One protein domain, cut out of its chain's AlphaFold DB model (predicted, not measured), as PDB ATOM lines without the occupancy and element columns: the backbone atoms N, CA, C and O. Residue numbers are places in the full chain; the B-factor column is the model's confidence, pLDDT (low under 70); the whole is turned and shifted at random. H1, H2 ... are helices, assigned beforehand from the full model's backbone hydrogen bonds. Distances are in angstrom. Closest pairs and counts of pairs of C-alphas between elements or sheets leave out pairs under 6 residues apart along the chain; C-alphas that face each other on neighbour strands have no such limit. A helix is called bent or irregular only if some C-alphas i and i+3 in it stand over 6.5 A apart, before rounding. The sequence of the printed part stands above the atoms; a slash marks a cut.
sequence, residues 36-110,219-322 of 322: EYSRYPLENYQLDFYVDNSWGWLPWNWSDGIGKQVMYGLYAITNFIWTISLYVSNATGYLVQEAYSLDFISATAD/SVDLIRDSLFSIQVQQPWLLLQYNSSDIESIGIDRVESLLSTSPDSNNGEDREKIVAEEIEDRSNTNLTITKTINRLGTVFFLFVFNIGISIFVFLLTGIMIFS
ATOM      1  N   GLU A  36     231.732 190.838 213.577       79.56
ATOM      2  CA  GLU A  36     230.484 190.260 213.047       79.56
ATOM      3  C   GLU A  36     229.469 191.350 212.672       79.56
ATOM      4  O   GLU A  36     228.822 191.256 211.628       79.56
ATOM      5  N   TYR A  37     229.393 192.441 213.449       80.19
ATOM      6  CA  TYR A  37     228.502 193.574 213.143       80.19
ATOM      7  C   TYR A  37     228.853 194.331 211.851       80.19
ATOM      8  O   TYR A  37     228.045 195.121 211.369       80.19
ATOM      9  N   SER A  38     230.065 194.135 211.324       83.31
ATOM     10  CA  SER A  38     230.620 194.847 210.165       83.31
ATOM     11  C   SER A  38     231.075 193.883 209.060       83.31
ATOM     12  O   SER A  38     231.625 194.306 208.046       83.31
ATOM     13  N   ARG A  39     230.822 192.576 209.212       84.38
ATOM     14  CA  ARG A  39     231.218 191.546 208.242       84.38
ATOM     15  C   ARG A  39     230.508 191.702 206.896       84.38
ATOM     16  O   ARG A  39     231.097 191.401 205.861       84.38
ATOM     17  N   TYR A  40     229.270 192.195 206.919       86.31
ATOM     18  CA  TYR A  40     228.464 192.505 205.740       86.31
ATOM     19  C   TYR A  40     227.815 193.886 205.892       86.31
ATOM     20  O   TYR A  40     227.480 194.261 207.018       86.31
ATOM     21  N   PRO A  41     227.586 194.616 204.784       86.25
ATOM     22  CA  PRO A  41     226.783 195.834 204.794       86.25
ATOM     23  C   PRO A  41     225.404 195.606 205.424       86.25
ATOM     24  O   PRO A  41     224.812 194.534 205.275       86.25
ATOM     25  N   LEU A  42     224.861 196.622 206.100       86.12
ATOM     26  CA  LEU A  42     223.579 196.505 206.807       86.12
ATOM     27  C   LEU A  42     222.415 196.171 205.853       86.12
ATOM     28  O   LEU A  42     221.492 195.448 206.223       86.12
ATOM     29  N   GLU A  43     222.491 196.644 204.609       86.75
ATOM     30  CA  GLU A  43     221.548 196.342 203.524       86.75
ATOM     31  C   GLU A  43     221.464 194.845 203.182       86.75
ATOM     32  O   GLU A  43     220.388 194.354 202.838       86.75
ATOM     33  N   ASN A  44     222.544 194.076 203.364       90.38
ATOM     34  CA  ASN A  44     222.553 192.637 203.082       90.38
ATOM     35  C   ASN A  44     221.665 191.848 204.063       90.38
ATOM     36  O   ASN A  44     221.249 190.723 203.759       90.38
ATOM     37  N   TYR A  45     221.324 192.458 205.205       90.94
ATOM     38  CA  TYR A  45     220.365 191.952 206.186       90.94
ATOM     39  C   TYR A  45     218.920 192.385 205.896       90.94
ATOM     40  O   TYR A  45     218.066 192.280 206.778       90.94
ATOM     41  N   GLN A  46     218.592 192.860 204.691       91.00
ATOM     42  CA  GLN A  46     217.193 193.055 204.309       91.00
ATOM     43  C   GLN A  46     216.409 191.732 204.315       91.00
ATOM     44  O   GLN A  46     216.979 190.639 204.260       91.00
ATOM     45  N   LEU A  47     215.082 191.826 204.403       90.94
ATOM     46  CA  LEU A  47     214.221 190.652 204.316       90.94
ATOM     47  C   LEU A  47     213.997 190.290 202.861       90.94
ATOM     48  O   LEU A  47     213.614 191.148 202.082       90.94
ATOM     49  N   ASP A  48     214.166 189.017 202.516       88.75
ATOM     50  CA  ASP A  48     213.914 188.549 201.160       88.75
ATOM     51  C   ASP A  48     212.471 188.052 201.019       88.75
ATOM     52  O   ASP A  48     211.835 187.554 201.966       88.75
ATOM     53  N   PHE A  49     211.931 188.222 199.816       84.38
ATOM     54  CA  PHE A  49     210.589 187.804 199.446       84.38
ATOM     55  C   PHE A  49     210.548 187.465 197.967       84.38
ATOM     56  O   PHE A  49     210.996 188.251 197.136       84.38
ATOM     57  N   TYR A  50     209.963 186.315 197.648       79.50
ATOM     58  CA  TYR A  50     209.855 185.856 196.275       79.50
ATOM     59  C   TYR A  50     208.442 185.381 195.965       79.50
ATOM     60  O   TYR A  50     207.763 184.738 196.775       79.50
ATOM     61  N   VAL A  51     207.998 185.718 194.757       70.75
ATOM     62  CA  VAL A  51     206.712 185.304 194.208       70.75
ATOM     63  C   VAL A  51     206.980 184.531 192.932       70.75
ATOM     64  O   VAL A  51     207.242 185.132 191.892       70.75
ATOM     65  N   ASP A  52     206.847 183.208 192.999       65.94
ATOM     66  CA  ASP A  52     206.905 182.383 191.798       65.94
ATOM     67  C   ASP A  52     205.729 182.734 190.864       65.94
ATOM     68  O   ASP A  52     204.543 182.600 191.201       65.94
ATOM     69  N   ASN A  53     206.075 183.223 189.674       62.91
ATOM     70  CA  ASN A  53     205.143 183.544 188.597       62.91
ATOM     71  C   ASN A  53     205.238 182.563 187.415       62.91
ATOM     72  O   ASN A  53     204.506 182.729 186.436       62.91
ATOM     73  N   SER A  54     206.053 181.509 187.503       59.44
ATOM     74  CA  SER A  54     206.288 180.518 186.437       59.44
ATOM     75  C   SER A  54     205.008 179.786 186.013       59.44
ATOM     76  O   SER A  54     204.812 179.416 184.856       59.44
ATOM     77  N   TRP A  55     204.064 179.662 186.942       55.50
ATOM     78  CA  TRP A  55     202.755 179.036 186.750       55.50
ATOM     79  C   TRP A  55     201.637 180.060 186.518       55.50
ATOM     80  O   TRP A  55     200.449 179.767 186.685       55.50
ATOM     81  N   GLY A  56     202.004 181.294 186.164       59.16
ATOM     82  CA  GLY A  56     201.115 182.437 185.964       59.16
ATOM     83  C   GLY A  56     200.142 182.299 184.799       59.16
ATOM     84  O   GLY A  56     199.396 183.231 184.557       59.16
ATOM     85  N   TRP A  57     200.128 181.168 184.083       56.78
ATOM     86  CA  TRP A  57     199.199 180.821 182.999       56.78
ATOM     87  C   TRP A  57     198.041 179.903 183.448       56.78
ATOM     88  O   TRP A  57     197.105 179.678 182.682       56.78
ATOM     89  N   LEU A  58     198.081 179.373 184.677       63.59
ATOM     90  CA  LEU A  58     197.038 178.489 185.201       63.59
ATOM     91  C   LEU A  58     195.812 179.272 185.708       63.59
ATOM     92  O   LEU A  58     195.989 180.219 186.476       63.59
ATOM     93  N   PRO A  59     194.567 178.848 185.394       46.12
ATOM     94  CA  PRO A  59     193.349 179.597 185.734       46.12
ATOM     95  C   PRO A  59     193.158 179.905 187.228       46.12
ATOM     96  O   PRO A  59     192.566 180.922 187.574       46.12
ATOM     97  N   TRP A  60     193.674 179.059 188.124       63.19
ATOM     98  CA  TRP A  60     193.627 179.280 189.577       63.19
ATOM     99  C   TRP A  60     194.699 180.250 190.096       63.19
ATOM    100  O   TRP A  60     194.583 180.733 191.215       63.19
ATOM    101  N   ASN A  61     195.720 180.565 189.293       60.31
ATOM    102  CA  ASN A  61     196.749 181.564 189.600       60.31
ATOM    103  C   ASN A  61     196.352 182.975 189.094       60.31
ATOM    104  O   ASN A  61     197.013 183.958 189.417       60.31
ATOM    105  N   TRP A  62     195.274 183.089 188.295       51.47
ATOM    106  CA  TRP A  62     194.822 184.335 187.641       51.47
ATOM    107  C   TRP A  62     193.851 185.167 188.485       51.47
ATOM    108  O   TRP A  62     193.710 186.364 188.241       51.47
ATOM    109  N   SER A  63     193.179 184.575 189.477       50.59
ATOM    110  CA  SER A  63     192.227 185.313 190.323       50.59
ATOM    111  C   SER A  63     192.880 186.016 191.516       50.59
ATOM    112  O   SER A  63     192.193 186.732 192.239       50.59
ATOM    113  N   ASP A  64     194.186 185.824 191.731       60.41
ATOM    114  CA  ASP A  64     194.880 186.221 192.963       60.41
ATOM    115  C   ASP A  64     195.833 187.420 192.781       60.41
ATOM    116  O   ASP A  64     196.714 187.670 193.598       60.41
ATOM    117  N   GLY A  65     195.666 188.207 191.709       60.19
ATOM    118  CA  GLY A  65     196.493 189.397 191.450       60.19
ATOM    119  C   GLY A  65     196.387 190.470 192.546       60.19
ATOM    120  O   GLY A  65     197.394 191.070 192.916       60.19
ATOM    121  N   ILE A  66     195.192 190.662 193.122       59.66
ATOM    122  CA  ILE A  66     194.977 191.563 194.270       59.66
ATOM    123  C   ILE A  66     195.593 190.965 195.542       59.66
ATOM    124  O   ILE A  66     196.237 191.688 196.295       59.66
ATOM    125  N   GLY A  67     195.461 189.653 195.766       68.12
ATOM    126  CA  GLY A  67     196.079 188.962 196.901       68.12
ATOM    127  C   GLY A  67     197.602 189.079 196.877       68.12
ATOM    128  O   GLY A  67     198.195 189.516 197.858       68.12
ATOM    129  N   LYS A  68     198.236 188.818 195.728       72.75
ATOM    130  CA  LYS A  68     199.688 188.976 195.538       72.75
ATOM    131  C   LYS A  68     200.161 190.414 195.758       72.75
ATOM    132  O   LYS A  68     201.168 190.615 196.427       72.75
ATOM    133  N   GLN A  69     199.429 191.415 195.260       73.81
ATOM    134  CA  GLN A  69     199.758 192.829 195.492       73.81
ATOM    135  C   GLN A  69     199.597 193.240 196.959       73.81
ATOM    136  O   GLN A  69     200.449 193.949 197.490       73.81
ATOM    137  N   VAL A  70     198.542 192.777 197.636       80.00
ATOM    138  CA  VAL A  70     198.347 193.014 199.075       80.00
ATOM    139  C   VAL A  70     199.473 192.365 199.875       80.00
ATOM    140  O   VAL A  70     200.026 192.995 200.771       80.00
ATOM    141  N   MET A  71     199.863 191.140 199.529       81.56
ATOM    142  CA  MET A  71     200.945 190.423 200.202       81.56
ATOM    143  C   MET A  71     202.300 191.081 199.952       81.56
ATOM    144  O   MET A  71     203.069 191.248 200.891       81.56
ATOM    145  N   TYR A  72     202.563 191.554 198.734       82.38
ATOM    146  CA  TYR A  72     203.738 192.376 198.453       82.38
ATOM    147  C   TYR A  72     203.725 193.686 199.256       82.38
ATOM    148  O   TYR A  72     204.738 194.064 199.831       82.38
ATOM    149  N   GLY A  73     202.571 194.352 199.374       84.19
ATOM    150  CA  GLY A  73     202.419 195.546 200.209       84.19
ATOM    151  C   GLY A  73     202.689 195.275 201.693       84.19
ATOM    152  O   GLY A  73     203.383 196.050 202.347       84.19
ATOM    153  N   LEU A  74     202.201 194.150 202.225       86.12
ATOM    154  CA  LEU A  74     202.492 193.716 203.595       86.12
ATOM    155  C   LEU A  74     203.972 193.386 203.784       86.12
ATOM    156  O   LEU A  74     204.547 193.758 204.806       86.12
ATOM    157  N   TYR A  75     204.599 192.735 202.807       88.19
ATOM    158  CA  TYR A  75     206.043 192.525 202.794       88.19
ATOM    159  C   TYR A  75     206.799 193.860 202.792       88.19
ATOM    160  O   TYR A  75     207.683 194.035 203.618       88.19
ATOM    161  N   ALA A  76     206.416 194.832 201.962       87.19
ATOM    162  CA  ALA A  76     207.068 196.140 201.921       87.19
ATOM    163  C   ALA A  76     206.982 196.869 203.273       87.19
ATOM    164  O   ALA A  76     207.973 197.431 203.731       87.19
ATOM    165  N   ILE A  77     205.832 196.805 203.954       88.88
ATOM    166  CA  ILE A  77     205.678 197.335 205.321       88.88
ATOM    167  C   ILE A  77     206.571 196.566 206.305       88.88
ATOM    168  O   ILE A  77     207.220 197.171 207.155       88.88
ATOM    169  N   THR A  78     206.615 195.239 206.180       91.31
ATOM    170  CA  THR A  78     207.446 194.364 207.016       91.31
ATOM    171  C   THR A  78     208.922 194.723 206.867       91.31
ATOM    172  O   THR A  78     209.594 194.972 207.864       91.31
ATOM    173  N   ASN A  79     209.410 194.821 205.629       90.38
ATOM    174  CA  ASN A  79     210.787 195.186 205.331       90.38
ATOM    175  C   ASN A  79     211.087 196.613 205.802       90.38
ATOM    176  O   ASN A  79     212.109 196.830 206.429       90.38
ATOM    177  N   PHE A  80     210.167 197.564 205.627       91.69
ATOM    178  CA  PHE A  80     210.341 198.930 206.128       91.69
ATOM    179  C   PHE A  80     210.523 198.992 207.654       91.69
ATOM    180  O   PHE A  80     211.450 199.642 208.139       91.69
ATOM    181  N   ILE A  81     209.673 198.299 208.425       92.06
ATOM    182  CA  ILE A  81     209.808 198.230 209.893       92.06
ATOM    183  C   ILE A  81     211.135 197.563 210.271       92.06
ATOM    184  O   ILE A  81     211.833 198.033 211.171       92.06
ATOM    185  N   TRP A  82     211.496 196.488 209.569       94.69
ATOM    186  CA  TRP A  82     212.756 195.788 209.780       94.69
ATOM    187  C   TRP A  82     213.969 196.682 209.496       94.69
ATOM    188  O   TRP A  82     214.862 196.762 210.332       94.69
ATOM    189  N   THR A  83     213.973 197.435 208.397       90.69
ATOM    190  CA  THR A  83     215.029 198.397 208.065       90.69
ATOM    191  C   THR A  83     215.205 199.438 209.165       90.69
ATOM    192  O   THR A  83     216.328 199.689 209.592       90.69
ATOM    193  N   ILE A  84     214.115 200.009 209.694       89.50
ATOM    194  CA  ILE A  84     214.216 200.922 210.845       89.50
ATOM    195  C   ILE A  84     214.845 200.198 212.040       89.50
ATOM    196  O   ILE A  84     215.715 200.762 212.704       89.50
ATOM    197  N   SER A  85     214.439 198.953 212.304       91.50
ATOM    198  CA  SER A  85     215.037 198.148 213.369       91.50
ATOM    199  C   SER A  85     216.542 197.969 213.180       91.50
ATOM    200  O   SER A  85     217.271 198.127 214.153       91.50
ATOM    201  N   LEU A  86     217.008 197.677 211.962       91.56
ATOM    202  CA  LEU A  86     218.429 197.524 211.648       91.56
ATOM    203  C   LEU A  86     219.215 198.792 211.998       91.56
ATOM    204  O   LEU A  86     220.231 198.715 212.686       91.56
ATOM    205  N   TYR A  87     218.719 199.964 211.591       89.56
ATOM    206  CA  TYR A  87     219.376 201.238 211.892       89.56
ATOM    207  C   TYR A  87     219.383 201.563 213.386       89.56
ATOM    208  O   TYR A  87     220.393 202.031 213.908       89.56
ATOM    209  N   VAL A  88     218.284 201.292 214.096       89.44
ATOM    210  CA  VAL A  88     218.216 201.475 215.555       89.44
ATOM    211  C   VAL A  88     219.210 200.555 216.266       89.44
ATOM    212  O   VAL A  88     219.917 200.997 217.173       89.44
ATOM    213  N   SER A  89     219.304 199.295 215.842       89.88
ATOM    214  CA  SER A  89     220.263 198.331 216.384       89.88
ATOM    215  C   SER A  89     221.710 198.730 216.090       89.88
ATOM    216  O   SER A  89     222.536 198.708 217.001       89.88
ATOM    217  N   ASN A  90     222.018 199.193 214.873       88.81
ATOM    218  CA  ASN A  90     223.354 199.693 214.542       88.81
ATOM    219  C   ASN A  90     223.723 200.929 215.378       88.81
ATOM    220  O   ASN A  90     224.802 200.979 215.967       88.81
ATOM    221  N   ALA A  91     222.804 201.891 215.510       86.44
ATOM    222  CA  ALA A  91     223.005 203.074 216.343       86.44
ATOM    223  C   ALA A  91     223.219 202.709 217.821       86.44
ATOM    224  O   ALA A  91     224.064 203.297 218.492       86.44
ATOM    225  N   THR A  92     222.494 201.709 218.324       88.00
ATOM    226  CA  THR A  92     222.664 201.193 219.689       88.00
ATOM    227  C   THR A  92     224.046 200.577 219.883       88.00
ATOM    228  O   THR A  92     224.718 200.892 220.863       88.00
ATOM    229  N   GLY A  93     224.498 199.749 218.937       86.06
ATOM    230  CA  GLY A  93     225.841 199.171 218.956       86.06
ATOM    231  C   GLY A  93     226.943 200.232 218.907       86.06
ATOM    232  O   GLY A  93     227.900 200.154 219.674       86.06
ATOM    233  N   TYR A  94     226.779 201.260 218.070       83.19
ATOM    234  CA  TYR A  94     227.697 202.398 217.996       83.19
ATOM    235  C   TYR A  94     227.769 203.176 219.317       83.19
ATOM    236  O   TYR A  94     228.854 203.464 219.810       83.19
ATOM    237  N   LEU A  95     226.623 203.473 219.939       80.88
ATOM    238  CA  LEU A  95     226.589 204.170 221.228       80.88
ATOM    239  C   LEU A  95     227.320 203.398 222.329       80.88
ATOM    240  O   LEU A  95     228.024 204.003 223.131       80.88
ATOM    241  N   VAL A  96     227.175 202.073 222.358       79.62
ATOM    242  CA  VAL A  96     227.912 201.213 223.295       79.62
ATOM    243  C   VAL A  96     229.402 201.270 223.028       79.62
ATOM    244  O   VAL A  96     230.177 201.353 223.976       79.62
ATOM    245  N   GLN A  97     229.799 201.256 221.756       78.50
ATOM    246  CA  GLN A  97     231.202 201.352 221.397       78.50
ATOM    247  C   GLN A  97     231.835 202.647 221.906       78.50
ATOM    248  O   GLN A  97     232.885 202.606 222.539       78.50
ATOM    249  N   GLU A  98     231.161 203.778 221.716       74.94
ATOM    250  CA  GLU A  98     231.631 205.065 222.228       74.94
ATOM    251  C   GLU A  98     231.666 205.096 223.764       74.94
ATOM    252  O   GLU A  98     232.655 205.531 224.353       74.94
ATOM    253  N   ALA A  99     230.625 204.578 224.425       71.50
ATOM    254  CA  ALA A  99     230.499 204.590 225.884       71.50
ATOM    255  C   ALA A  99     231.541 203.725 226.606       71.50
ATOM    256  O   ALA A  99     232.034 204.098 227.669       71.50
ATOM    257  N   TYR A 100     231.837 202.555 226.041       68.81
ATOM    258  CA  TYR A 100     232.764 201.583 226.617       68.81
ATOM    259  C   TYR A 100     234.182 201.710 226.067       68.81
ATOM    260  O   TYR A 100     235.075 201.028 226.575       68.81
ATOM    261  N   SER A 101     234.414 202.583 225.078       65.00
ATOM    262  CA  SER A 101     235.770 202.925 224.666       65.00
ATOM    263  C   SER A 101     236.548 203.404 225.898       65.00
ATOM    264  O   SER A 101     236.178 204.355 226.592       65.00
ATOM    265  N   LEU A 102     237.620 202.673 226.213       57.06
ATOM    266  CA  LEU A 102     238.466 202.862 227.396       57.06
ATOM    267  C   LEU A 102     238.952 204.311 227.579       57.06
ATOM    268  O   LEU A 102     239.257 204.719 228.704       57.06
ATOM    269  N   ASP A 103     238.978 205.097 226.502       59.66
ATOM    270  CA  ASP A 103     239.422 206.487 226.501       59.66
ATOM    271  C   ASP A 103     238.531 207.407 227.350       59.66
ATOM    272  O   ASP A 103     239.063 208.252 228.068       59.66
ATOM    273  N   PHE A 104     237.203 207.231 227.371       56.72
ATOM    274  CA  PHE A 104     236.334 208.127 228.150       56.72
ATOM    275  C   PHE A 104     236.479 207.907 229.664       56.72
ATOM    276  O   PHE A 104     236.660 208.856 230.439       56.72
ATOM    277  N   ILE A 105     236.454 206.646 230.102       60.56
ATOM    278  CA  ILE A 105     236.527 206.298 231.527       60.56
ATOM    279  C   ILE A 105     237.944 206.551 232.063       60.56
ATOM    280  O   ILE A 105     238.099 207.142 233.136       60.56
ATOM    281  N   SER A 106     238.988 206.200 231.298       65.00
ATOM    282  CA  SER A 106     240.378 206.488 231.682       65.00
ATOM    283  C   SER A 106     240.657 207.993 231.727       65.00
ATOM    284  O   SER A 106     241.315 208.454 232.660       65.00
ATOM    285  N   ALA A 107     240.150 208.781 230.771       67.75
ATOM    286  CA  ALA A 107     240.327 210.236 230.785       67.75
ATOM    287  C   ALA A 107     239.622 210.894 231.979       67.75
ATOM    288  O   ALA A 107     240.147 211.844 232.570       67.75
ATOM    289  N   THR A 108     238.459 210.373 232.371       71.25
ATOM    290  CA  THR A 108     237.716 210.846 233.546       71.25
ATOM    291  C   THR A 108     238.455 210.503 234.839       71.25
ATOM    292  O   THR A 108     238.675 211.382 235.675       71.25
ATOM    293  N   ALA A 109     238.935 209.265 234.973       73.25
ATOM    294  CA  ALA A 109     239.765 208.814 236.089       73.25
ATOM    295  C   ALA A 109     241.043 209.658 236.256       73.25
ATOM    296  O   ALA A 109     241.339 210.140 237.355       73.25
ATOM    297  N   ASP A 110     241.760 209.907 235.157       81.56
ATOM    298  CA  ASP A 110     242.958 210.750 235.148       81.56
ATOM    299  C   ASP A 110     242.632 212.202 235.524       81.56
ATOM    300  O   ASP A 110     243.391 212.848 236.253       81.56
ATOM    301  N   SER A 219     237.169 194.195 223.933       67.06
ATOM    302  CA  SER A 219     235.956 193.852 224.674       67.06
ATOM    303  C   SER A 219     234.773 194.691 224.230       67.06
ATOM    304  O   SER A 219     233.647 194.204 224.220       67.06
ATOM    305  N   VAL A 220     235.036 195.915 223.784       75.25
ATOM    306  CA  VAL A 220     234.032 196.793 223.190       75.25
ATOM    307  C   VAL A 220     233.457 196.185 221.905       75.25
ATOM    308  O   VAL A 220     232.234 196.108 221.755       75.25
ATOM    309  N   ASP A 221     234.318 195.665 221.025       79.38
ATOM    310  CA  ASP A 221     233.900 194.967 219.805       79.38
ATOM    311  C   ASP A 221     233.121 193.685 220.129       79.38
ATOM    312  O   ASP A 221     232.116 193.402 219.484       79.38
ATOM    313  N   LEU A 222     233.500 192.947 221.182       77.88
ATOM    314  CA  LEU A 222     232.752 191.765 221.633       77.88
ATOM    315  C   LEU A 222     231.337 192.103 222.132       77.88
ATOM    316  O   LEU A 222     230.412 191.315 221.908       77.88
ATOM    317  N   ILE A 223     231.144 193.245 222.807       79.12
ATOM    318  CA  ILE A 223     229.802 193.701 223.210       79.12
ATOM    319  C   ILE A 223     228.992 194.071 221.967       79.12
ATOM    320  O   ILE A 223     227.829 193.672 221.858       79.12
ATOM    321  N   ARG A 224     229.592 194.813 221.027       85.69
ATOM    322  CA  ARG A 224     228.914 195.234 219.794       85.69
ATOM    323  C   ARG A 224     228.536 194.031 218.927       85.69
ATOM    324  O   ARG A 224     227.388 193.960 218.495       85.69
ATOM    325  N   ASP A 225     229.433 193.057 218.766       85.38
ATOM    326  CA  ASP A 225     229.165 191.772 218.104       85.38
ATOM    327  C   ASP A 225     227.999 191.037 218.792       85.38
ATOM    328  O   ASP A 225     227.074 190.563 218.132       85.38
ATOM    329  N   SER A 226     227.978 190.985 220.131       84.56
ATOM    330  CA  SER A 226     226.902 190.306 220.869       84.56
ATOM    331  C   SER A 226     225.553 191.000 220.722       84.56
ATOM    332  O   SER A 226     224.534 190.323 220.569       84.56
ATOM    333  N   LEU A 227     225.520 192.333 220.786       88.25
ATOM    334  CA  LEU A 227     224.298 193.107 220.572       88.25
ATOM    335  C   LEU A 227     223.787 192.924 219.147       88.25
ATOM    336  O   LEU A 227     222.598 192.681 218.957       88.25
ATOM    337  N   PHE A 228     224.686 192.963 218.164       90.44
ATOM    338  CA  PHE A 228     224.347 192.721 216.771       90.44
ATOM    339  C   PHE A 228     223.766 191.318 216.557       90.44
ATOM    340  O   PHE A 228     222.715 191.176 215.930       90.44
ATOM    341  N   SER A 229     224.374 190.284 217.143       89.50
ATOM    342  CA  SER A 229     223.855 188.917 217.038       89.50
ATOM    343  C   SER A 229     222.437 188.790 217.603       89.50
ATOM    344  O   SER A 229     221.570 188.186 216.970       89.50
ATOM    345  N   ILE A 230     222.179 189.379 218.777       89.50
ATOM    346  CA  ILE A 230     220.870 189.315 219.449       89.50
ATOM    347  C   ILE A 230     219.808 190.137 218.708       89.50
ATOM    348  O   ILE A 230     218.665 189.699 218.588       89.50
ATOM    349  N   GLN A 231     220.157 191.341 218.250       90.12
ATOM    350  CA  GLN A 231     219.188 192.293 217.705       90.12
ATOM    351  C   GLN A 231     218.963 192.147 216.195       90.12
ATOM    352  O   GLN A 231     217.881 192.486 215.710       90.12
ATOM    353  N   VAL A 232     219.967 191.659 215.460       92.94
ATOM    354  CA  VAL A 232     219.976 191.615 213.990       92.94
ATOM    355  C   VAL A 232     220.144 190.194 213.471       92.94
ATOM    356  O   VAL A 232     219.220 189.681 212.845       92.94
ATOM    357  N   GLN A 233     221.273 189.530 213.742       91.44
ATOM    358  CA  GLN A 233     221.624 188.270 213.072       91.44
ATOM    359  C   GLN A 233     220.639 187.133 213.378       91.44
ATOM    360  O   GLN A 233     220.054 186.562 212.460       91.44
ATOM    361  N   GLN A 234     220.414 186.810 214.655       91.50
ATOM    362  CA  GLN A 234     219.499 185.732 215.046       91.50
ATOM    363  C   GLN A 234     218.046 186.024 214.632       91.50
ATOM    364  O   GLN A 234     217.396 185.124 214.088       91.50
ATOM    365  N   PRO A 235     217.517 187.253 214.817       93.81
ATOM    366  CA  PRO A 235     216.193 187.593 214.309       93.81
ATOM    367  C   PRO A 235     216.084 187.531 212.783       93.81
ATOM    368  O   PRO A 235     215.069 187.062 212.273       93.81
ATOM    369  N   TRP A 236     217.116 187.945 212.046       94.62
ATOM    370  CA  TRP A 236     217.137 187.843 210.586       94.62
ATOM    371  C   TRP A 236     217.101 186.382 210.128       94.62
ATOM    372  O   TRP A 236     216.264 186.025 209.298       94.62
ATOM    373  N   LEU A 237     217.920 185.514 210.733       93.56
ATOM    374  CA  LEU A 237     217.892 184.072 210.469       93.56
ATOM    375  C   LEU A 237     216.496 183.493 210.725       93.56
ATOM    376  O   LEU A 237     215.949 182.784 209.878       93.56
ATOM    377  N   LEU A 238     215.867 183.873 211.840       92.31
ATOM    378  CA  LEU A 238     214.506 183.453 212.165       92.31
ATOM    379  C   LEU A 238     213.500 183.922 211.101       92.31
ATOM    380  O   LEU A 238     212.628 183.160 210.683       92.31
ATOM    381  N   LEU A 239     213.618 185.161 210.630       92.12
ATOM    382  CA  LEU A 239     212.716 185.734 209.632       92.12
ATOM    383  C   LEU A 239     212.923 185.179 208.220       92.12
ATOM    384  O   LEU A 239     211.986 185.250 207.428       92.12
ATOM    385  N   GLN A 240     214.097 184.633 207.906       91.44
ATOM    386  CA  GLN A 240     214.447 184.131 206.571       91.44
ATOM    387  C   GLN A 240     214.336 182.610 206.473       91.44
ATOM    388  O   GLN A 240     213.796 182.083 205.505       91.44
ATOM    389  N   TYR A 241     214.754 181.895 207.515       91.00
ATOM    390  CA  TYR A 241     214.865 180.433 207.534       91.00
ATOM    391  C   TYR A 241     213.986 179.767 208.596       91.00
ATOM    392  O   TYR A 241     213.957 178.543 208.690       91.00
ATOM    393  N   ASN A 242     213.252 180.546 209.404       89.38
ATOM    394  CA  ASN A 242     212.418 180.040 210.500       89.38
ATOM    395  C   ASN A 242     213.225 179.264 211.567       89.38
ATOM    396  O   ASN A 242     212.676 178.442 212.300       89.38
ATOM    397  N   SER A 243     214.526 179.545 211.660       87.81
ATOM    398  CA  SER A 243     215.457 179.059 212.679       87.81
ATOM    399  C   SER A 243     216.436 180.182 213.011       87.81
ATOM    400  O   SER A 243     216.793 180.955 212.132       87.81
ATOM    401  N   SER A 244     216.863 180.297 214.265       85.50
ATOM    402  CA  SER A 244     217.893 181.258 214.689       85.50
ATOM    403  C   SER A 244     219.296 180.642 214.740       85.50
ATOM    404  O   SER A 244     220.253 181.338 215.063       85.50
ATOM    405  N   ASP A 245     219.411 179.338 214.485       86.44
ATOM    406  CA  ASP A 245     220.657 178.586 214.589       86.44
ATOM    407  C   ASP A 245     221.282 178.381 213.204       86.44
ATOM    408  O   ASP A 245     220.784 177.596 212.390       86.44
ATOM    409  N   ILE A 246     222.385 179.088 212.955       85.19
ATOM    410  CA  ILE A 246     223.116 179.055 211.686       85.19
ATOM    411  C   ILE A 246     223.661 177.661 211.352       85.19
ATOM    412  O   ILE A 246     223.735 177.316 210.174       85.19
ATOM    413  N   GLU A 247     223.983 176.827 212.346       84.56
ATOM    414  CA  GLU A 247     224.487 175.471 212.103       84.56
ATOM    415  C   GLU A 247     223.377 174.560 211.584       84.56
ATOM    416  O   GLU A 247     223.573 173.819 210.620       84.56
ATOM    417  N   SER A 248     222.185 174.668 212.181       86.00
ATOM    418  CA  SER A 248     220.998 173.934 211.731       86.00
ATOM    419  C   SER A 248     220.588 174.299 210.300       86.00
ATOM    420  O   SER A 248     220.080 173.455 209.560       86.00
ATOM    421  N   ILE A 249     220.816 175.556 209.907       86.19
ATOM    422  CA  ILE A 249     220.509 176.059 208.567       86.19
ATOM    423  C   ILE A 249     221.613 175.643 207.588       86.19
ATOM    424  O   ILE A 249     221.309 175.193 206.487       86.19
ATOM    425  N   GLY A 250     222.875 175.744 207.991       88.00
ATOM    426  CA  GLY A 250     224.057 175.547 207.158       88.00
ATOM    427  C   GLY A 250     224.754 176.878 206.884       88.00
ATOM    428  O   GLY A 250     224.189 177.758 206.233       88.00
ATOM    429  N   ILE A 251     225.997 176.998 207.354       87.56
ATOM    430  CA  ILE A 251     226.796 178.233 207.291       87.56
ATOM    431  C   ILE A 251     226.953 178.707 205.843       87.56
ATOM    432  O   ILE A 251     226.596 179.841 205.544       87.56
ATOM    433  N   ASP A 252     227.354 177.817 204.931       88.88
ATOM    434  CA  ASP A 252     227.548 178.144 203.510       88.88
ATOM    435  C   ASP A 252     226.268 178.682 202.848       88.88
ATOM    436  O   ASP A 252     226.320 179.551 201.980       88.88
ATOM    437  N   ARG A 253     225.095 178.193 203.276       88.81
ATOM    438  CA  ARG A 253     223.796 178.637 202.744       88.81
ATOM    439  C   ARG A 253     223.503 180.068 203.165       88.81
ATOM    440  O   ARG A 253     223.156 180.896 202.328       88.81
ATOM    441  N   VAL A 254     223.676 180.361 204.450       90.38
ATOM    442  CA  VAL A 254     223.490 181.706 205.002       90.38
ATOM    443  C   VAL A 254     224.510 182.683 204.418       90.38
ATOM    444  O   VAL A 254     224.149 183.789 204.025       90.38
ATOM    445  N   GLU A 255     225.768 182.261 204.310       89.88
ATOM    446  CA  GLU A 255     226.860 183.068 203.769       89.88
ATOM    447  C   GLU A 255     226.676 183.357 202.275       89.88
ATOM    448  O   GLU A 255     226.916 184.483 201.849       89.88
ATOM    449  N   SER A 256     226.153 182.414 201.481       90.62
ATOM    450  CA  SER A 256     225.834 182.661 200.065       90.62
ATOM    451  C   SER A 256     224.826 183.802 199.878       90.62
ATOM    452  O   SER A 256     225.018 184.675 199.030       90.62
ATOM    453  N   LEU A 257     223.797 183.857 200.730       90.75
ATOM    454  CA  LEU A 257     222.794 184.913 200.687       90.75
ATOM    455  C   LEU A 257     223.342 186.233 201.250       90.75
ATOM    456  O   LEU A 257     223.202 187.269 200.609       90.75
ATOM    457  N   LEU A 258     224.000 186.219 202.415       91.12
ATOM    458  CA  LEU A 258     224.542 187.433 203.043       91.12
ATOM    459  C   LEU A 258     225.687 188.066 202.249       91.12
ATOM    460  O   LEU A 258     225.841 189.282 202.289       91.12
ATOM    461  N   SER A 259     226.471 187.282 201.512       90.12
ATOM    462  CA  SER A 259     227.563 187.799 200.674       90.12
ATOM    463  C   SER A 259     227.079 188.419 199.359       90.12
ATOM    464  O   SER A 259     227.801 189.214 198.755       90.12
ATOM    465  N   THR A 260     225.851 188.112 198.932       90.25
ATOM    466  CA  THR A 260     225.276 188.626 197.687       90.25
ATOM    467  C   THR A 260     224.528 189.932 197.941       90.25
ATOM    468  O   THR A 260     223.486 189.948 198.602       90.25
ATOM    469  N   SER A 261     225.058 191.037 197.409       88.00
ATOM    470  CA  SER A 261     224.451 192.365 197.561       88.00
ATOM    471  C   SER A 261     223.030 192.398 196.978       88.00
ATOM    472  O   SER A 261     222.798 191.843 195.901       88.00
ATOM    473  N   PRO A 262     222.086 193.061 197.665       86.00
ATOM    474  CA  PRO A 262     220.720 193.218 197.182       86.00
ATOM    475  C   PRO A 262     220.581 194.157 195.976       86.00
ATOM    476  O   PRO A 262     219.614 194.030 195.230       86.00
ATOM    477  N   ASP A 263     221.545 195.057 195.760       85.44
ATOM    478  CA  ASP A 263     221.483 196.083 194.711       85.44
ATOM    479  C   ASP A 263     222.368 195.756 193.498       85.44
ATOM    480  O   ASP A 263     222.111 196.211 192.377       85.44
ATOM    481  N   SER A 264     223.408 194.936 193.692       85.62
ATOM    482  CA  SER A 264     224.264 194.473 192.597       85.62
ATOM    483  C   SER A 264     223.446 193.708 191.554       85.62
ATOM    484  O   SER A 264     222.583 192.902 191.891       85.62
ATOM    485  N   ASN A 265     223.708 193.973 190.271       86.31
ATOM    486  CA  ASN A 265     222.970 193.387 189.146       86.31
ATOM    487  C   ASN A 265     221.429 193.525 189.275       86.31
ATOM    488  O   ASN A 265     220.682 192.621 188.912       86.31
ATOM    489  N   ASN A 266     220.946 194.651 189.827       82.19
ATOM    490  CA  ASN A 266     219.527 194.898 190.133       82.19
ATOM    491  C   ASN A 266     218.886 193.822 191.035       82.19
ATOM    492  O   ASN A 266     217.682 193.580 190.939       82.19
ATOM    493  N   GLY A 267     219.685 193.151 191.866       83.19
ATOM    494  CA  GLY A 267     219.231 192.097 192.768       83.19
ATOM    495  C   GLY A 267     218.996 190.736 192.107       83.19
ATOM    496  O   GLY A 267     218.629 189.797 192.807       83.19
ATOM    497  N   GLU A 268     219.243 190.584 190.800       84.94
ATOM    498  CA  GLU A 268     218.954 189.339 190.067       84.94
ATOM    499  C   GLU A 268     219.740 188.139 190.624       84.94
ATOM    500  O   GLU A 268     219.226 187.024 190.707       84.94
ATOM    501  N   ASP A 269     220.988 188.362 191.040       88.81
ATOM    502  CA  ASP A 269     221.840 187.307 191.597       88.81
ATOM    503  C   ASP A 269     221.315 186.832 192.958       88.81
ATOM    504  O   ASP A 269     221.284 185.633 193.237       88.81
ATOM    505  N   ARG A 270     220.827 187.767 193.784       89.81
ATOM    506  CA  ARG A 270     220.214 187.459 195.079       89.81
ATOM    507  C   ARG A 270     218.859 186.777 194.902       89.81
ATOM    508  O   ARG A 270     218.557 185.825 195.617       89.81
ATOM    509  N   GLU A 271     218.069 187.213 193.924       86.31
ATOM    510  CA  GLU A 271     216.774 186.617 193.592       86.31
ATOM    511  C   GLU A 271     216.917 185.147 193.174       86.31
ATOM    512  O   GLU A 271     216.129 184.316 193.621       86.31
ATOM    513  N   LYS A 272     217.955 184.796 192.400       88.00
ATOM    514  CA  LYS A 272     218.258 183.397 192.043       88.00
ATOM    515  C   LYS A 272     218.510 182.530 193.273       88.00
ATOM    516  O   LYS A 272     217.907 181.470 193.392       88.00
ATOM    517  N   ILE A 273     219.328 183.007 194.213       88.56
ATOM    518  CA  ILE A 273     219.612 182.286 195.466       88.56
ATOM    519  C   ILE A 273     218.325 182.094 196.278       88.56
ATOM    520  O   ILE A 273     218.079 181.017 196.817       88.56
ATOM    521  N   VAL A 274     217.475 183.123 196.353       87.38
ATOM    522  CA  VAL A 274     216.186 183.051 197.062       87.38
ATOM    523  C   VAL A 274     215.220 182.076 196.377       87.38
ATOM    524  O   VAL A 274     214.525 181.330 197.068       87.38
ATOM    525  N   ALA A 275     215.179 182.052 195.044       85.50
ATOM    526  CA  ALA A 275     214.362 181.113 194.281       85.50
ATOM    527  C   ALA A 275     214.826 179.662 194.500       85.50
ATOM    528  O   ALA A 275     214.009 178.817 194.864       85.50
ATOM    529  N   GLU A 276     216.132 179.391 194.392       87.31
ATOM    530  CA  GLU A 276     216.731 178.080 194.690       87.31
ATOM    531  C   GLU A 276     216.443 177.637 196.137       87.31
ATOM    532  O   GLU A 276     216.092 176.487 196.400       87.31
ATOM    533  N   GLU A 277     216.513 178.558 197.101       86.56
ATOM    534  CA  GLU A 277     216.202 178.283 198.508       86.56
ATOM    535  C   GLU A 277     214.722 177.895 198.721       86.56
ATOM    536  O   GLU A 277     214.399 177.062 199.575       86.56
ATOM    537  N   ILE A 278     213.796 178.440 197.932       84.50
ATOM    538  CA  ILE A 278     212.379 178.060 197.991       84.50
ATOM    539  C   ILE A 278     212.142 176.725 197.278       84.50
ATOM    540  O   ILE A 278     211.449 175.865 197.828       84.50
ATOM    541  N   GLU A 279     212.702 176.546 196.083       82.94
ATOM    542  CA  GLU A 279     212.440 175.396 195.210       82.94
ATOM    543  C   GLU A 279     213.173 174.132 195.673       82.94
ATOM    544  O   GLU A 279     212.539 173.103 195.921       82.94
ATOM    545  N   ASP A 280     214.488 174.213 195.882       85.50
ATOM    546  CA  ASP A 280     215.327 173.053 196.199       85.50
ATOM    547  C   ASP A 280     215.332 172.726 197.694       85.50
ATOM    548  O   ASP A 280     215.521 171.572 198.095       85.50
ATOM    549  N   ARG A 281     215.140 173.740 198.548       82.94
ATOM    550  CA  ARG A 281     215.197 173.592 200.015       82.94
ATOM    551  C   ARG A 281     213.841 173.713 200.699       82.94
ATOM    552  O   ARG A 281     213.767 173.538 201.915       82.94
ATOM    553  N   SER A 282     212.765 173.932 199.937       82.69
ATOM    554  CA  SER A 282     211.387 174.010 200.448       82.69
ATOM    555  C   SER A 282     211.203 175.061 201.554       82.69
ATOM    556  O   SER A 282     210.372 174.898 202.456       82.69
ATOM    557  N   ASN A 283     211.969 176.156 201.507       83.81
ATOM    558  CA  ASN A 283     211.864 177.229 202.487       83.81
ATOM    559  C   ASN A 283     210.615 178.088 202.231       83.81
ATOM    560  O   ASN A 283     210.630 179.110 201.551       83.81
ATOM    561  N   THR A 284     209.500 177.692 202.841       82.62
ATOM    562  CA  THR A 284     208.224 178.416 202.714       82.62
ATOM    563  C   THR A 284     208.216 179.798 203.382       82.62
ATOM    564  O   THR A 284     207.284 180.572 203.152       82.62
ATOM    565  N   ASN A 285     209.225 180.140 204.191       82.88
ATOM    566  CA  ASN A 285     209.263 181.391 204.952       82.88
ATOM    567  C   ASN A 285     209.438 182.627 204.053       82.88
ATOM    568  O   ASN A 285     208.927 183.704 204.356       82.88
ATOM    569  N   LEU A 286     210.077 182.456 202.896       83.31
ATOM    570  CA  LEU A 286     210.307 183.521 201.915       83.31
ATOM    571  C   LEU A 286     209.125 183.714 200.944       83.31
ATOM    572  O   LEU A 286     209.159 184.596 200.087       83.31
ATOM    573  N   THR A 287     208.059 182.920 201.099       79.06
ATOM    574  CA  THR A 287     206.879 182.925 200.220       79.06
ATOM    575  C   THR A 287     205.720 183.755 200.780       79.06
ATOM    576  O   THR A 287     205.641 184.053 201.975       79.06
ATOM    577  N   ILE A 288     204.735 184.027 199.917       73.06
ATOM    578  CA  ILE A 288     203.474 184.726 200.231       73.06
ATOM    579  C   ILE A 288     202.760 184.177 201.480       73.06
ATOM    580  O   ILE A 288     202.152 184.927 202.242       73.06
ATOM    581  N   THR A 289     202.826 182.867 201.718       72.94
ATOM    582  CA  THR A 289     202.042 182.211 202.779       72.94
ATOM    583  C   THR A 289     202.462 182.609 204.196       72.94
ATOM    584  O   THR A 289     201.667 182.494 205.131       72.94
ATOM    585  N   LYS A 290     203.698 183.091 204.373       81.06
ATOM    586  CA  LYS A 290     204.266 183.439 205.682       81.06
ATOM    587  C   LYS A 290     204.369 184.943 205.921       81.06
ATOM    588  O   LYS A 290     204.693 185.336 207.040       81.06
ATOM    589  N   THR A 291     204.009 185.781 204.948       80.81
ATOM    590  CA  THR A 291     204.149 187.244 205.027       80.81
ATOM    591  C   THR A 291     203.464 187.857 206.251       80.81
ATOM    592  O   THR A 291     204.070 188.666 206.946       80.81
ATOM    593  N   ILE A 292     202.231 187.446 206.576       83.25
ATOM    594  CA  ILE A 292     201.507 187.978 207.750       83.25
ATOM    595  C   ILE A 292     202.196 187.583 209.062       83.25
ATOM    596  O   ILE A 292     202.328 188.405 209.968       83.25
ATOM    597  N   ASN A 293     202.662 186.336 209.167       85.69
ATOM    598  CA  ASN A 293     203.370 185.875 210.360       85.69
ATOM    599  C   ASN A 293     204.702 186.618 210.518       85.69
ATOM    600  O   ASN A 293     205.003 187.081 211.614       85.69
ATOM    601  N   ARG A 294     205.451 186.806 209.422       89.81
ATOM    602  CA  ARG A 294     206.701 187.581 209.411       89.81
ATOM    603  C   ARG A 294     206.473 189.027 209.828       89.81
ATOM    604  O   ARG A 294     207.239 189.521 210.644       89.81
ATOM    605  N   LEU A 295     205.399 189.673 209.366       90.31
ATOM    606  CA  LEU A 295     205.030 191.019 209.820       90.31
ATOM    607  C   LEU A 295     204.834 191.070 211.342       90.31
ATOM    608  O   LEU A 295     205.385 191.947 212.006       90.31
ATOM    609  N   GLY A 296     204.077 190.120 211.899       90.06
ATOM    610  CA  GLY A 296     203.856 190.029 213.344       90.06
ATOM    611  C   GLY A 296     205.157 189.827 214.124       90.06
ATOM    612  O   GLY A 296     205.394 190.510 215.122       90.06
ATOM    613  N   THR A 297     206.030 188.942 213.641       92.38
ATOM    614  CA  THR A 297     207.345 188.692 214.240       92.38
ATOM    615  C   THR A 297     208.250 189.919 214.155       92.38
ATOM    616  O   THR A 297     208.821 190.306 215.171       92.38
ATOM    617  N   VAL A 298     208.341 190.584 212.998       94.00
ATOM    618  CA  VAL A 298     209.123 191.819 212.822       94.00
ATOM    619  C   VAL A 298     208.637 192.916 213.755       94.00
ATOM    620  O   VAL A 298     209.452 193.586 214.377       94.00
ATOM    621  N   PHE A 299     207.324 193.087 213.903       91.88
ATOM    622  CA  PHE A 299     206.783 194.079 214.825       91.88
ATOM    623  C   PHE A 299     207.191 193.793 216.279       91.88
ATOM    624  O   PHE A 299     207.603 194.704 216.997       91.88
ATOM    625  N   PHE A 300     207.129 192.531 216.711       93.19
ATOM    626  CA  PHE A 300     207.575 192.142 218.050       93.19
ATOM    627  C   PHE A 300     209.080 192.373 218.246       93.19
ATOM    628  O   PHE A 300     209.487 192.963 219.248       93.19
ATOM    629  N   LEU A 301     209.897 191.963 217.272       93.38
ATOM    630  CA  LEU A 301     211.345 192.177 217.272       93.38
ATOM    631  C   LEU A 301     211.701 193.661 217.301       93.38
ATOM    632  O   LEU A 301     212.592 194.059 218.040       93.38
ATOM    633  N   PHE A 302     210.966 194.492 216.566       92.19
ATOM    634  CA  PHE A 302     211.145 195.938 216.575       92.19
ATOM    635  C   PHE A 302     210.905 196.524 217.973       92.19
ATOM    636  O   PHE A 302     211.747 197.256 218.486       92.19
ATOM    637  N   VAL A 303     209.800 196.161 218.636       91.44
ATOM    638  CA  VAL A 303     209.520 196.610 220.013       91.44
ATOM    639  C   VAL A 303     210.593 196.118 220.987       91.44
ATOM    640  O   VAL A 303     211.039 196.876 221.849       91.44
ATOM    641  N   PHE A 304     211.035 194.869 220.839       92.19
ATOM    642  CA  PHE A 304     212.104 194.295 221.652       92.19
ATOM    643  C   PHE A 304     213.435 195.038 221.465       92.19
ATOM    644  O   PHE A 304     214.062 195.439 222.447       92.19
ATOM    645  N   ASN A 305     213.818 195.313 220.217       90.81
ATOM    646  CA  ASN A 305     215.021 196.063 219.874       90.81
ATOM    647  C   ASN A 305     214.965 197.494 220.414       90.81
ATOM    648  O   ASN A 305     215.948 197.953 220.995       90.81
ATOM    649  N   ILE A 306     213.816 198.172 220.334       90.00
ATOM    650  CA  ILE A 306     213.615 199.489 220.960       90.00
ATOM    651  C   ILE A 306     213.785 199.403 222.483       90.00
ATOM    652  O   ILE A 306     214.449 200.256 223.069       90.00
ATOM    653  N   GLY A 307     213.248 198.363 223.126       87.56
ATOM    654  CA  GLY A 307     213.415 198.128 224.562       87.56
ATOM    655  C   GLY A 307     214.884 197.997 224.977       87.56
ATOM    656  O   GLY A 307     215.321 198.683 225.902       87.56
ATOM    657  N   ILE A 308     215.659 197.176 224.260       86.56
ATOM    658  CA  ILE A 308     217.110 197.047 224.483       86.56
ATOM    659  C   ILE A 308     217.809 198.390 224.250       86.56
ATOM    660  O   ILE A 308     218.615 198.810 225.075       86.56
ATOM    661  N   SER A 309     217.470 199.088 223.166       85.75
ATOM    662  CA  SER A 309     218.087 200.369 222.798       85.75
ATOM    663  C   SER A 309     217.883 201.433 223.878       85.75
ATOM    664  O   SER A 309     218.825 202.129 224.251       85.75
ATOM    665  N   ILE A 310     216.675 201.524 224.449       84.19
ATOM    666  CA  ILE A 310     216.379 202.426 225.571       84.19
ATOM    667  C   ILE A 310     217.219 202.054 226.796       84.19
ATOM    668  O   ILE A 310     217.789 202.936 227.436       84.19
ATOM    669  N   PHE A 311     217.312 200.764 227.128       83.12
ATOM    670  CA  PHE A 311     218.095 200.306 228.278       83.12
ATOM    671  C   PHE A 311     219.585 200.640 228.127       83.12
ATOM    672  O   PHE A 311     220.199 201.182 229.044       83.12
ATOM    673  N   VAL A 312     220.143 200.386 226.944       82.56
ATOM    674  CA  VAL A 312     221.527 200.715 226.595       82.56
ATOM    675  C   VAL A 312     221.781 202.221 226.651       82.56
ATOM    676  O   VAL A 312     222.784 202.655 227.219       82.56
ATOM    677  N   PHE A 313     220.863 203.029 226.115       80.56
ATOM    678  CA  PHE A 313     220.965 204.487 226.153       80.56
ATOM    679  C   PHE A 313     220.955 205.019 227.591       80.56
ATOM    680  O   PHE A 313     221.747 205.895 227.931       80.56
ATOM    681  N   LEU A 314     220.099 204.466 228.457       76.38
ATOM    682  CA  LEU A 314     220.066 204.819 229.878       76.38
ATOM    683  C   LEU A 314     221.374 204.449 230.586       76.38
ATOM    684  O   LEU A 314     221.898 205.263 231.343       76.38
ATOM    685  N   LEU A 315     221.911 203.254 230.331       74.69
ATOM    686  CA  LEU A 315     223.157 202.786 230.942       74.69
ATOM    687  C   LEU A 315     224.342 203.665 230.518       74.69
ATOM    688  O   LEU A 315     225.091 204.148 231.364       74.69
ATOM    689  N   THR A 316     224.433 203.949 229.221       71.50
ATOM    690  CA  THR A 316     225.423 204.866 228.643       71.50
ATOM    691  C   THR A 316     225.288 206.271 229.226       71.50
ATOM    692  O   THR A 316     226.275 206.876 229.634       71.50
ATOM    693  N   GLY A 317     224.060 206.786 229.332       68.19
ATOM    694  CA  GLY A 317     223.793 208.087 229.936       68.19
ATOM    695  C   GLY A 317     224.266 208.158 231.389       68.19
ATOM    696  O   GLY A 317     224.919 209.123 231.769       68.19
ATOM    697  N   ILE A 318     224.004 207.125 232.193       66.38
ATOM    698  CA  ILE A 318     224.493 207.061 233.578       66.38
ATOM    699  C   ILE A 318     226.026 207.058 233.620       66.38
ATOM    700  O   ILE A 318     226.588 207.754 234.455       66.38
ATOM    701  N   MET A 319     226.699 206.329 232.723       62.16
ATOM    702  CA  MET A 319     228.166 206.319 232.654       62.16
ATOM    703  C   MET A 319     228.761 207.678 232.272       62.16
ATOM    704  O   MET A 319     229.784 208.058 232.827       62.16
ATOM    705  N   ILE A 320     228.132 208.419 231.356       58.59
ATOM    706  CA  ILE A 320     228.625 209.735 230.910       58.59
ATOM    707  C   ILE A 320     228.391 210.826 231.967       58.59
ATOM    708  O   ILE A 320     229.180 211.765 232.071       58.59
ATOM    709  N   PHE A 321     227.297 210.737 232.731       48.78
ATOM    710  CA  PHE A 321     226.934 211.722 233.758       48.78
ATOM    711  C   PHE A 321     227.399 211.357 235.182       48.78
ATOM    712  O   PHE A 321     227.109 212.115 236.113       48.78
ATOM    713  N   SER A 322     228.083 210.221 235.357       45.38
ATOM    714  CA  SER A 322     228.725 209.794 236.611       45.38
ATOM    715  C   SER A 322     230.176 210.251 236.689       45.38
ATOM    716  O   SER A 322     230.643 210.365 237.846       45.38
TER     717      SER A 322
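What this domain is: This is residues 36 to 110 and 219 to 322 of the 322 residues of an uncharacterized protein of Streptococcus mitis 11/5 (UniProt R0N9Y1). Two long helices, H2 and H8, lie side by side and run the same way, and the bent helix H4 packs along one side of them in the other sense, its arm H4a on H2 and its arm H4b on H8. The helical hairpin of H6 and H7 and the very short H1 and H5 gather to one side, while H3 at one end and the loop around Pro 59 at the other lengthen the whole. The printed part has 179 residues with eight named helices, H1 to H8 in chain order, and no named strand: all helix. It is only just loose, close to compact, with a radius of gyration of the C-alphas of 19.4 A and spans of 76 by 30 by 29 A.

How they stand to each other: H1, residues 42 to 45, only just touches H6, residues 251 to 259, with 3 pairs of C-alphas within 8 A, the closest Asn 44 and Leu 258 at 5.6 A. H2, residues 65 to 100, touches H8, residues 288 to 321, at a shallow tilt of 18 degrees, the same way; the closest C-alphas, Thr 78 and Leu 295, are 5.0 A apart. H3, residues 102 to 110, meets H2 only through their link and is near H8. H4, residues 219 to 241, was assigned by its hydrogen bonds as one helix but is bent, C-alphas 231 and 234 being 7.1 A apart; its arms H4a, 219 to 231, and H4b, 234 to 241, stand at a steep tilt of 40 degrees. H4a touches residues 89 to 100 of H2, opposite ways at a shallow tilt of 19 degrees, closest at C-alphas Gly 93 and Arg 224, 5.1 A. H4b touches residues 294 to 301 of H8, opposite ways at 11 degrees, a shallow tilt, closest at C-alphas Leu 239 and Arg 294, 6.3 A. H5, residues 246 to 249, is close to but not clearly touching H4b, with C-alphas Tyr 241 and Ile 249 7.2 A apart. H6 and H7, residues 264 to 279, form a hairpin at a shallow tilt of 29 degrees, with C-alphas Leu 257 and Ile 273 closest at 6.7 A. Every O i to N i+4 pair is within hydrogen-bond range in H2, H3, H4a, H4b and H6, against 9 of 12 in H7 and 28 of 30 in H8; H1 and H5 are too short for one.

Where its parts are: H1 begins at C-alpha 42 (223.579, 196.505, 206.807). H2 is 52.0 A long and starts at C-alpha 65 (196.493, 189.397, 191.450). H4a measures 18.2 A, H7 22.6 A and H8 49.0 A, ending at C-alpha 321 (226.934, 211.722, 233.758). H7 and H8 are irregular, C-alphas 266 and 269 being 8.1 A apart and 289 and 292 7.6 A; H8 has a kink of 29 degrees near residue 295.

The domain as a whole: The C-alphas farthest apart, Pro 59 and Asp 110, are 76.6 A apart. Residues 111 to 218 are not printed, and C-alphas 110 and 219 are 21.1 A apart across the cut. The link from H1 to H2, 19 residues, is long. Mean pLDDT of the printed part is 81.5; residues 52 to 67, 100 to 107, 219 and 317 to 322 are under 70.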